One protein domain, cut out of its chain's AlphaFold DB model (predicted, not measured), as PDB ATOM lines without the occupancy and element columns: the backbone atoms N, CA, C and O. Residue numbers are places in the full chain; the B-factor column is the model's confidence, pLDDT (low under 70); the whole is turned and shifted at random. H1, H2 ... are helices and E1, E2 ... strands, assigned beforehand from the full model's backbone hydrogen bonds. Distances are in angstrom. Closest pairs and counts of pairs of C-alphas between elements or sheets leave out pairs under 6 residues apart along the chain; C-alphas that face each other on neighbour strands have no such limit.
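What this domain is: This is residues 14 to 74 of the 91 residues of the protein "Endonuclease_NS domain-containing protein" of Phenylobacterium zucineum (UniProt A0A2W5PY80). A long two-stranded hairpin, E1 and E2, forms a narrow ladder, with the short helices H2 and H3 packed over one side of it and the very short H1 beside E2. Between E2 and H1 the chain swings out in a loop, whose residues 34 to 40 stick out at one end of the long axis; after H1, residues 45 to 46 run back beside E2. The printed part has 61 residues, with two named strands and three named helices in the order E1, E2, H1, H2, H3; the sheet's order is E1 - E2, antiparallel, and the class is mixed, helices and strands. The whole is only just compact, close to loose, with a radius of gyration of the C-alphas of 12.4 A and spans of 38 by 26 by 15 A.

How they stand to each other: Begin at E1, residues 14 to 20, and E2, residues 25 to 32: they are antiparallel neighbours in a hairpin, at 169 degrees between directions. Look at N 16 and O 29, 3.0 A apart, and N 27 and O 18, 2.9 A apart, both within hydrogen-bond range. H1, residues 41 to 44, comes closest to E2 at the C-alphas of Phe 29 and Phe 44, 5.2 A apart, and is apart from E1. Just after it, residues 45 to 46 make a short antiparallel pairing with residues 28 to 29 of E2. At H2, residues 48 to 55, the C-alpha of Ile 48 is 5.0 A from that of Gly 28 in E2 and 7.1 A from that of Val 17 in E1, the closest pair in each case. H3, residues 65 to 72, comes closest to E2 at the C-alphas of Ala 26 and Leu 71, 5.7 A apart. H2 and H3 only just touch, with 3 pairs of C-alphas within 8 A, the closest being those of Ile 48 and Glu 72 at 4.5 A. Their lines stand about perpendicular, at 88 degrees. H1 is apart from both H2 and H3. In H2 and H3 every O i to N i+4 pair is within hydrogen-bond range; H1 is too short for such a pair.

Where its parts are: Find C-alpha 14 at (-14.466, 26.767, 34.623); from there E1 runs 20.4 A to C-alpha 20. E2 starts at C-alpha 25, at (-20.117, 28.688, 54.699), and runs 24.1 A to C-alpha 32. H1 covers 5.6 A from C-alpha 41 to 44, H2 10.5 A from 48 to 55, and H3 10.3 A from 65 to C-alpha 72 at (-25.815, 30.654, 47.276).

The domain as a whole: The two C-alphas farthest apart are those of Arg 37 and Pro 64, 38.6 A. The printed part has no cut and no long link. The mean pLDDT of the printed part of this model is 95.3, and no printed residue is under 70.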
ATOM      1  N   TYR A  14     -14.483  27.820  33.617       97.50
ATOM      2  CA  TYR A  14     -14.466  26.767  34.623       97.50
ATOM      3  C   TYR A  14     -14.995  27.330  35.937       97.50
ATOM      4  O   TYR A  14     -14.877  28.530  36.201       97.50
ATOM      5  N   PHE A  15     -15.533  26.462  36.787       97.94
ATOM      6  CA  PHE A  15     -16.001  26.852  38.108       97.94
ATOM      7  C   PHE A  15     -15.548  25.873  39.186       97.94
ATOM      8  O   PHE A  15     -15.177  24.731  38.907       97.94
ATOM      9  N   LYS A  16     -15.585  26.333  40.436       97.25
ATOM     10  CA  LYS A  16     -15.427  25.483  41.618       97.25
ATOM     11  C   LYS A  16     -16.336  25.994  42.726       97.25
ATOM     12  O   LYS A  16     -16.271  27.170  43.066       97.25
ATOM     13  N   VAL A  17     -17.139  25.106  43.300       96.69
ATOM     14  CA  VAL A  17     -17.932  25.378  44.505       96.69
ATOM     15  C   VAL A  17     -17.264  24.665  45.674       96.69
ATOM     16  O   VAL A  17     -16.905  23.492  45.566       96.69
ATOM     17  N   LEU A  18     -17.043  25.378  46.776       95.50
ATOM     18  CA  LEU A  18     -16.508  24.817  48.016       95.50
ATOM     19  C   LEU A  18     -17.496  25.070  49.150       95.50
ATOM     20  O   LEU A  18     -17.984  26.190  49.300       95.50
ATOM     21  N   TYR A  19     -17.720  24.055  49.979       95.00
ATOM     22  CA  TYR A  19     -18.562  24.132  51.166       95.00
ATOM     23  C   TYR A  19     -17.772  23.685  52.402       95.00
ATOM     24  O   TYR A  19     -17.240  22.577  52.445       95.00
ATOM     25  N   ASP A  20     -17.663  24.567  53.394       93.88
ATOM     26  CA  ASP A  20     -17.103  24.291  54.719       93.88
ATOM     27  C   ASP A  20     -18.269  23.936  55.649       93.88
ATOM     28  O   ASP A  20     -18.922  24.817  56.215       93.88
ATOM     29  N   VAL A  21     -18.533  22.632  55.772       92.88
ATOM     30  CA  VAL A  21     -19.638  22.079  56.574       92.88
ATOM     31  C   VAL A  21     -19.532  22.509  58.038       92.88
ATOM     32  O   VAL A  21     -20.534  22.841  58.658       92.88
ATOM     33  N   GLN A  22     -18.314  22.549  58.590       93.00
ATOM     34  CA  GLN A  22     -18.093  22.855  60.006       93.00
ATOM     35  C   GLN A  22     -18.454  24.299  60.349       93.00
ATOM     36  O   GLN A  22     -18.936  24.573  61.444       93.00
ATOM     37  N   ARG A  23     -18.204  25.230  59.422       91.62
ATOM     38  CA  ARG A  23     -18.492  26.657  59.616       91.62
ATOM     39  C   ARG A  23     -19.768  27.130  58.930       91.62
ATOM     40  O   ARG A  23     -20.067  28.316  59.016       91.62
ATOM     41  N   GLY A  24     -20.482  26.244  58.235       92.38
ATOM     42  CA  GLY A  24     -21.708  26.586  57.517       92.38
ATOM     43  C   GLY A  24     -21.505  27.716  56.507       92.38
ATOM     44  O   GLY A  24     -22.287  28.657  56.480       92.38
ATOM     45  N   ARG A  25     -20.429  27.661  55.710       93.75
ATOM     46  CA  ARG A  25     -20.117  28.688  54.699       93.75
ATOM     47  C   ARG A  25     -19.742  28.066  53.363       93.75
ATOM     48  O   ARG A  25     -19.098  27.018  53.326       93.75
ATOM     49  N   ALA A  26     -20.096  28.738  52.275       95.81
ATOM     50  CA  ALA A  26     -19.810  28.297  50.918       95.81
ATOM     51  C   ALA A  26     -19.184  29.423  50.082       95.81
ATOM     52  O   ALA A  26     -19.263  30.601  50.435       95.81
ATOM     53  N   ILE A  27     -18.509  29.053  48.995       96.44
ATOM     54  CA  ILE A  27     -17.911  29.992  48.041       96.44
ATOM     55  C   ILE A  27     -17.929  29.397  46.634       96.44
ATOM     56  O   ILE A  27     -17.589  28.227  46.438       96.44
ATOM     57  N   GLY A  28     -18.309  30.223  45.661       97.31
ATOM     58  CA  GLY A  28     -18.226  29.920  44.238       97.31
ATOM     59  C   GLY A  28     -17.070  30.671  43.582       97.31
ATOM     60  O   GLY A  28     -16.887  31.867  43.807       97.31
ATOM     61  N   PHE A  29     -16.308  29.973  42.746       97.50
ATOM     62  CA  PHE A  29     -15.304  30.555  41.858       97.50
ATOM     63  C   PHE A  29     -15.718  30.373  40.406       97.50
ATOM     64  O   PHE A  29     -16.142  29.280  40.033       97.50
ATOM     65  N   ARG A  30     -15.502  31.402  39.583       97.69
ATOM     66  CA  ARG A  30     -15.682  31.360  38.130       97.69
ATOM     67  C   ARG A  30     -14.461  31.947  37.428       97.69
ATOM     68  O   ARG A  30     -14.094  33.096  37.665       97.69
ATOM     69  N   LEU A  31     -13.849  31.165  36.546       97.19
ATOM     70  CA  LEU A  31     -12.657  31.541  35.793       97.19
ATOM     71  C   LEU A  31     -12.944  31.401  34.302       97.19
ATOM     72  O   LEU A  31     -13.272  30.310  33.844       97.19
ATOM     73  N   ASP A  32     -12.789  32.476  33.532       97.19
ATOM     74  CA  ASP A  32     -12.818  32.384  32.072       97.19
ATOM     75  C   ASP A  32     -11.687  31.467  31.596       97.19
ATOM     76  O   ASP A  32     -10.603  31.440  32.178       97.19
ATOM     77  N   ASN A  33     -11.896  30.753  30.496       96.06
ATOM     78  CA  ASN A  33     -10.852  29.942  29.884       96.06
ATOM     79  C   ASN A  33      -9.862  30.825  29.108       96.06
ATOM     80  O   ASN A  33      -9.859  30.886  27.878       96.06
ATOM     81  N   LYS A  34      -9.047  31.563  29.863       94.69
ATOM     82  CA  LYS A  34      -7.974  32.430  29.381       94.69
ATOM     83  C   LYS A  34      -6.787  32.372  30.336       94.69
ATOM     84  O   LYS A  34      -6.897  31.927  31.474       94.69
ATOM     85  N   ALA A  35      -5.641  32.853  29.870       93.56
ATOM     86  CA  ALA A  35      -4.462  32.957  30.715       93.56
ATOM     87  C   ALA A  35      -4.657  34.044  31.787       93.56
ATOM     88  O   ALA A  35      -5.000  35.184  31.469       93.56
ATOM     89  N   TYR A  36      -4.366  33.701  33.040       91.56
ATOM     90  CA  TYR A  36      -4.289  34.641  34.157       91.56
ATOM     91  C   TYR A  36      -2.837  34.780  34.621       91.56
ATOM     92  O   TYR A  36      -2.071  33.817  34.595       91.56
ATOM     93  N   ARG A  37      -2.447  35.981  35.058       90.25
ATOM     94  CA  ARG A  37      -1.119  36.276  35.630       90.25
ATOM     95  C   ARG A  37      -1.295  36.852  37.023       90.25
ATOM     96  O   ARG A  37      -2.106  37.765  37.149       90.25
ATOM     97  N   LYS A  38      -0.550  36.343  38.021       86.12
ATOM     98  CA  LYS A  38      -0.509  36.816  39.430       86.12
ATOM     99  C   LYS A  38      -1.857  37.385  39.939       86.12
ATOM    100  O   LYS A  38      -1.881  38.389  40.637       86.12
ATOM    101  N   THR A  39      -2.991  36.803  39.528       87.69
ATOM    102  CA  THR A  39      -4.314  37.383  39.786       87.69
ATOM    103  C   THR A  39      -4.817  36.824  41.109       87.69
ATOM    104  O   THR A  39      -4.909  35.600  41.230       87.69
ATOM    105  N   PRO A  40      -5.131  37.680  42.090       88.88
ATOM    106  CA  PRO A  40      -5.683  37.249  43.365       88.88
ATOM    107  C   PRO A  40      -6.984  36.446  43.204       88.88
ATOM    108  O   PRO A  40      -7.806  36.732  42.331       88.88
ATOM    109  N   SER A  41      -7.166  35.421  44.038       86.94
ATOM    110  CA  SER A  41      -8.296  34.485  43.949       86.94
ATOM    111  C   SER A  41      -9.650  35.121  44.278       86.94
ATOM    112  O   SER A  41     -10.678  34.667  43.775       86.94
ATOM    113  N   ASP A  42      -9.660  36.198  45.065       89.38
ATOM    114  CA  ASP A  42     -10.844  36.997  45.392       89.38
ATOM    115  C   ASP A  42     -11.507  37.612  44.148       89.38
ATOM    116  O   ASP A  42     -12.726  37.794  44.117       89.38
ATOM    117  N   LYS A  43     -10.737  37.852  43.078       91.25
ATOM    118  CA  LYS A  43     -11.255  38.351  41.794       91.25
ATOM    119  C   LYS A  43     -12.145  37.353  41.061       91.25
ATOM    120  O   LYS A  43     -12.901  37.764  40.184       91.25
ATOM    121  N   PHE A  44     -12.077  36.073  41.414       94.88
ATOM    122  CA  PHE A  44     -12.854  35.014  40.771       94.88
ATOM    123  C   PHE A  44     -14.114  34.639  41.549       94.88
ATOM    124  O   PHE A  44     -14.839  33.744  41.122       94.88
ATOM    125  N   ILE A  45     -14.386  35.301  42.679       96.31
ATOM    126  CA  ILE A  45     -15.533  34.977  43.525       96.31
ATOM    127  C   ILE A  45     -16.832  35.485  42.900       96.31
ATOM    128  O   ILE A  45     -17.001  36.684  42.622       96.31
ATOM    129  N   VAL A  46     -17.784  34.566  42.780       97.81
ATOM    130  CA  VAL A  46     -19.157  34.812  42.335       97.81
ATOM    131  C   VAL A  46     -20.155  34.179  43.313       97.81
ATOM    132  O   VAL A  46     -19.783  33.260  44.050       97.81
ATOM    133  N   PRO A  47     -21.413  34.654  43.351       98.12
ATOM    134  CA  PRO A  47     -22.496  33.917  43.998       98.12
ATOM    135  C   PRO A  47     -22.639  32.523  43.377       98.12
ATOM    136  O   PRO A  47     -22.477  32.368  42.165       98.12
ATOM    137  N   ILE A  48     -22.955  31.509  44.183       98.44
ATOM    138  CA  ILE A  48     -23.180  30.153  43.658       98.44
ATOM    139  C   ILE A  48     -24.443  30.141  42.792       98.44
ATOM    140  O   ILE A  48     -24.425  29.532  41.729       98.44
ATOM    141  N   SER A  49     -25.459  30.936  43.145       98.31
ATOM    142  CA  SER A  49     -26.672  31.110  42.335       98.31
ATOM    143  C   SER A  49     -26.381  31.587  40.906       98.31
ATOM    144  O   SER A  49     -27.076  31.217  39.963       98.31
ATOM    145  N   GLN A  50     -25.313  32.367  40.700       98.31
ATOM    146  CA  GLN A  50     -24.873  32.744  39.356       98.31
ATOM    147  C   GLN A  50     -24.361  31.521  38.579       98.31
ATOM    148  O   GLN A  50     -24.668  31.369  37.399       98.31
ATOM    149  N   LEU A  51     -23.594  30.639  39.228       98.38
ATOM    150  CA  LEU A  51     -23.097  29.410  38.606       98.38
ATOM    151  C   LEU A  51     -24.242  28.463  38.243       98.38
ATOM    152  O   LEU A  51     -24.186  27.829  37.193       98.38
ATOM    153  N   GLU A  52     -25.283  28.380  39.065       98.38
ATOM    154  CA  GLU A  52     -26.476  27.569  38.783       98.38
ATOM    155  C   GLU A  52     -27.202  28.051  37.530       98.38
ATOM    156  O   GLU A  52     -27.504  27.256  36.643       98.38
ATOM    157  N   VAL A  53     -27.379  29.369  37.390       98.06
ATOM    158  CA  VAL A  53     -27.962  29.971  36.181       98.06
ATOM    159  C   VAL A  53     -27.100  29.692  34.945       98.06
ATOM    160  O   VAL A  53     -27.631  29.374  33.884       98.06
ATOM    161  N   GLU A  54     -25.773  29.800  35.059       97.44
ATOM    162  CA  GLU A  54     -24.859  29.595  33.927       97.44
ATOM    163  C   GLU A  54     -24.716  28.124  33.506       97.44
ATOM    164  O   GLU A  54     -24.467  27.841  32.333       97.44
ATOM    165  N   THR A  55     -24.831  27.189  34.451       97.06
ATOM    166  CA  THR A  55     -24.563  25.758  34.220       97.06
ATOM    167  C   THR A  55     -25.825  24.908  34.099       97.06
ATOM    168  O   THR A  55     -25.756  23.815  33.538       97.06
ATOM    169  N   GLY A  56     -26.959  25.381  34.622       97.69
ATOM    170  CA  GLY A  56     -28.182  24.594  34.784       97.69
ATOM    171  C   GLY A  56     -28.107  23.546  35.902       97.69
ATOM    172  O   GLY A  56     -28.970  22.674  35.965       97.69
ATOM    173  N   LEU A  57     -27.069  23.591  36.746       97.81
ATOM    174  CA  LEU A  57     -26.917  22.722  37.914       97.81
ATOM    175  C   LEU A  57     -27.566  23.355  39.148       97.81
ATOM    176  O   LEU A  57     -27.666  24.572  39.232       97.81
ATOM    177  N   ASP A  58     -27.949  22.510  40.100       97.06
ATOM    178  CA  ASP A  58     -28.396  22.882  41.446       97.06
ATOM    179  C   ASP A  58     -27.324  22.383  42.428       97.06
ATOM    180  O   ASP A  58     -27.004  21.184  42.451       97.06
ATOM    181  N   PHE A  59     -26.666  23.293  43.144       97.56
ATOM    182  CA  PHE A  59     -25.611  22.954  44.093       97.56
ATOM    183  C   PHE A  59     -26.192  22.800  45.500       97.56
ATOM    184  O   PHE A  59     -27.314  23.171  45.791       97.56
ATOM    185  N   LEU A  60     -25.429  22.169  46.402       96.25
ATOM    186  CA  LEU A  60     -25.819  22.013  47.814       96.25
ATOM    187  C   LEU A  60     -27.215  21.381  48.032       96.25
ATOM    188  O   LEU A  60     -27.814  21.553  49.091       96.25
ATOM    189  N   THR A  61     -27.695  20.572  47.081       97.06
ATOM    190  CA  THR A  61     -29.060  20.006  47.051       97.06
ATOM    191  C   THR A  61     -29.433  19.150  48.262       97.06
ATOM    192  O   THR A  61     -30.612  18.943  48.542       97.06
ATOM    193  N   ALA A  62     -28.438  18.659  49.004       96.31
ATOM    194  CA  ALA A  62     -28.640  17.931  50.254       96.31
ATOM    195  C   ALA A  62     -29.028  18.837  51.441       96.31
ATOM    196  O   ALA A  62     -29.466  18.331  52.474       96.31
ATOM    197  N   LEU A  63     -28.853  20.156  51.325       96.62
ATOM    198  CA  LEU A  63     -29.248  21.127  52.342       96.62
ATOM    199  C   LEU A  63     -30.723  21.527  52.179       96.62
ATOM    200  O   LEU A  63     -31.246  21.510  51.065       96.62
ATOM    201  N   PRO A  64     -31.409  21.948  53.255       97.25
ATOM    202  CA  PRO A  64     -32.716  22.585  53.147       97.25
ATOM    203  C   PRO A  64     -32.681  23.805  52.216       97.25
ATOM    204  O   PRO A  64     -31.738  24.592  52.253       97.25
ATOM    205  N   ARG A  65     -33.762  24.045  51.461       96.31
ATOM    206  CA  ARG A  65     -33.873  25.189  50.530       96.31
ATOM    207  C   ARG A  65     -33.582  26.546  51.180       96.31
ATOM    208  O   ARG A  65     -33.075  27.456  50.534       96.31
ATOM    209  N   ARG A  66     -33.905  26.703  52.466       96.50
ATOM    210  CA  ARG A  66     -33.566  27.921  53.214       96.50
ATOM    211  C   ARG A  66     -32.052  28.120  53.317       96.50
ATOM    212  O   ARG A  66     -31.593  29.245  53.154       96.50
ATOM    213  N   ASP A  67     -31.310  27.052  53.578       96.38
ATOM    214  CA  ASP A  67     -29.860  27.096  53.765       96.38
ATOM    215  C   ASP A  67     -29.142  27.254  52.422       96.38
ATOM    216  O   ASP A  67     -28.214  28.055  52.335       96.38
ATOM    217  N   GLN A  68     -29.638  26.593  51.368       97.19
ATOM    218  CA  GLN A  68     -29.234  26.838  49.974       97.19
ATOM    219  C   GLN A  68     -29.325  28.335  49.637       97.19
ATOM    220  O   GLN A  68     -28.308  28.990  49.411       97.19
ATOM    221  N   ASN A  69     -30.516  28.933  49.795       96.19
ATOM    222  CA  ASN A  69     -30.747  30.357  49.526       96.19
ATOM    223  C   ASN A  69     -29.782  31.285  50.292       96.19
ATOM    224  O   ASN A  69     -29.368  32.324  49.771       96.19
ATOM    225  N   ILE A  70     -29.434  30.946  51.538       95.19
ATOM    226  CA  ILE A  70     -28.492  31.732  52.350       95.19
ATOM    227  C   ILE A  70     -27.065  31.610  51.800       95.19
ATOM    228  O   ILE A  70     -26.365  32.616  51.683       95.19
ATOM    229  N   LEU A  71     -26.632  30.396  51.461       96.31
ATOM    230  CA  LEU A  71     -25.262  30.103  51.038       96.31
ATOM    231  C   LEU A  71     -24.979  30.496  49.585       96.31
ATOM    232  O   LEU A  71     -23.840  30.832  49.258       96.31
ATOM    233  N   GLU A  72     -25.989  30.471  48.718       96.88
ATOM    234  CA  GLU A  72     -25.815  30.654  47.276       96.88
ATOM    235  C   GLU A  72     -26.011  32.091  46.798       96.88
ATOM    236  O   GLU A  72     -25.446  32.478  45.771       96.88
ATOM    237  N   SER A  73     -26.798  32.891  47.523       94.19
ATOM    238  CA  SER A  73     -27.251  34.214  47.069       94.19
ATOM    239  C   SER A  73     -26.174  35.296  47.084       94.19
ATOM    240  O   SER A  73     -26.269  36.268  46.332       94.19
ATOM    241  N   SER A  74     -25.146  35.151  47.921       90.00
ATOM    242  CA  SER A  74     -24.116  36.171  48.117       90.00
ATOM    243  C   SER A  74     -22.724  35.656  47.765       90.00
ATOM    244  O   SER A  74     -22.457  34.455  47.733       90.00
TER     245      SER A  74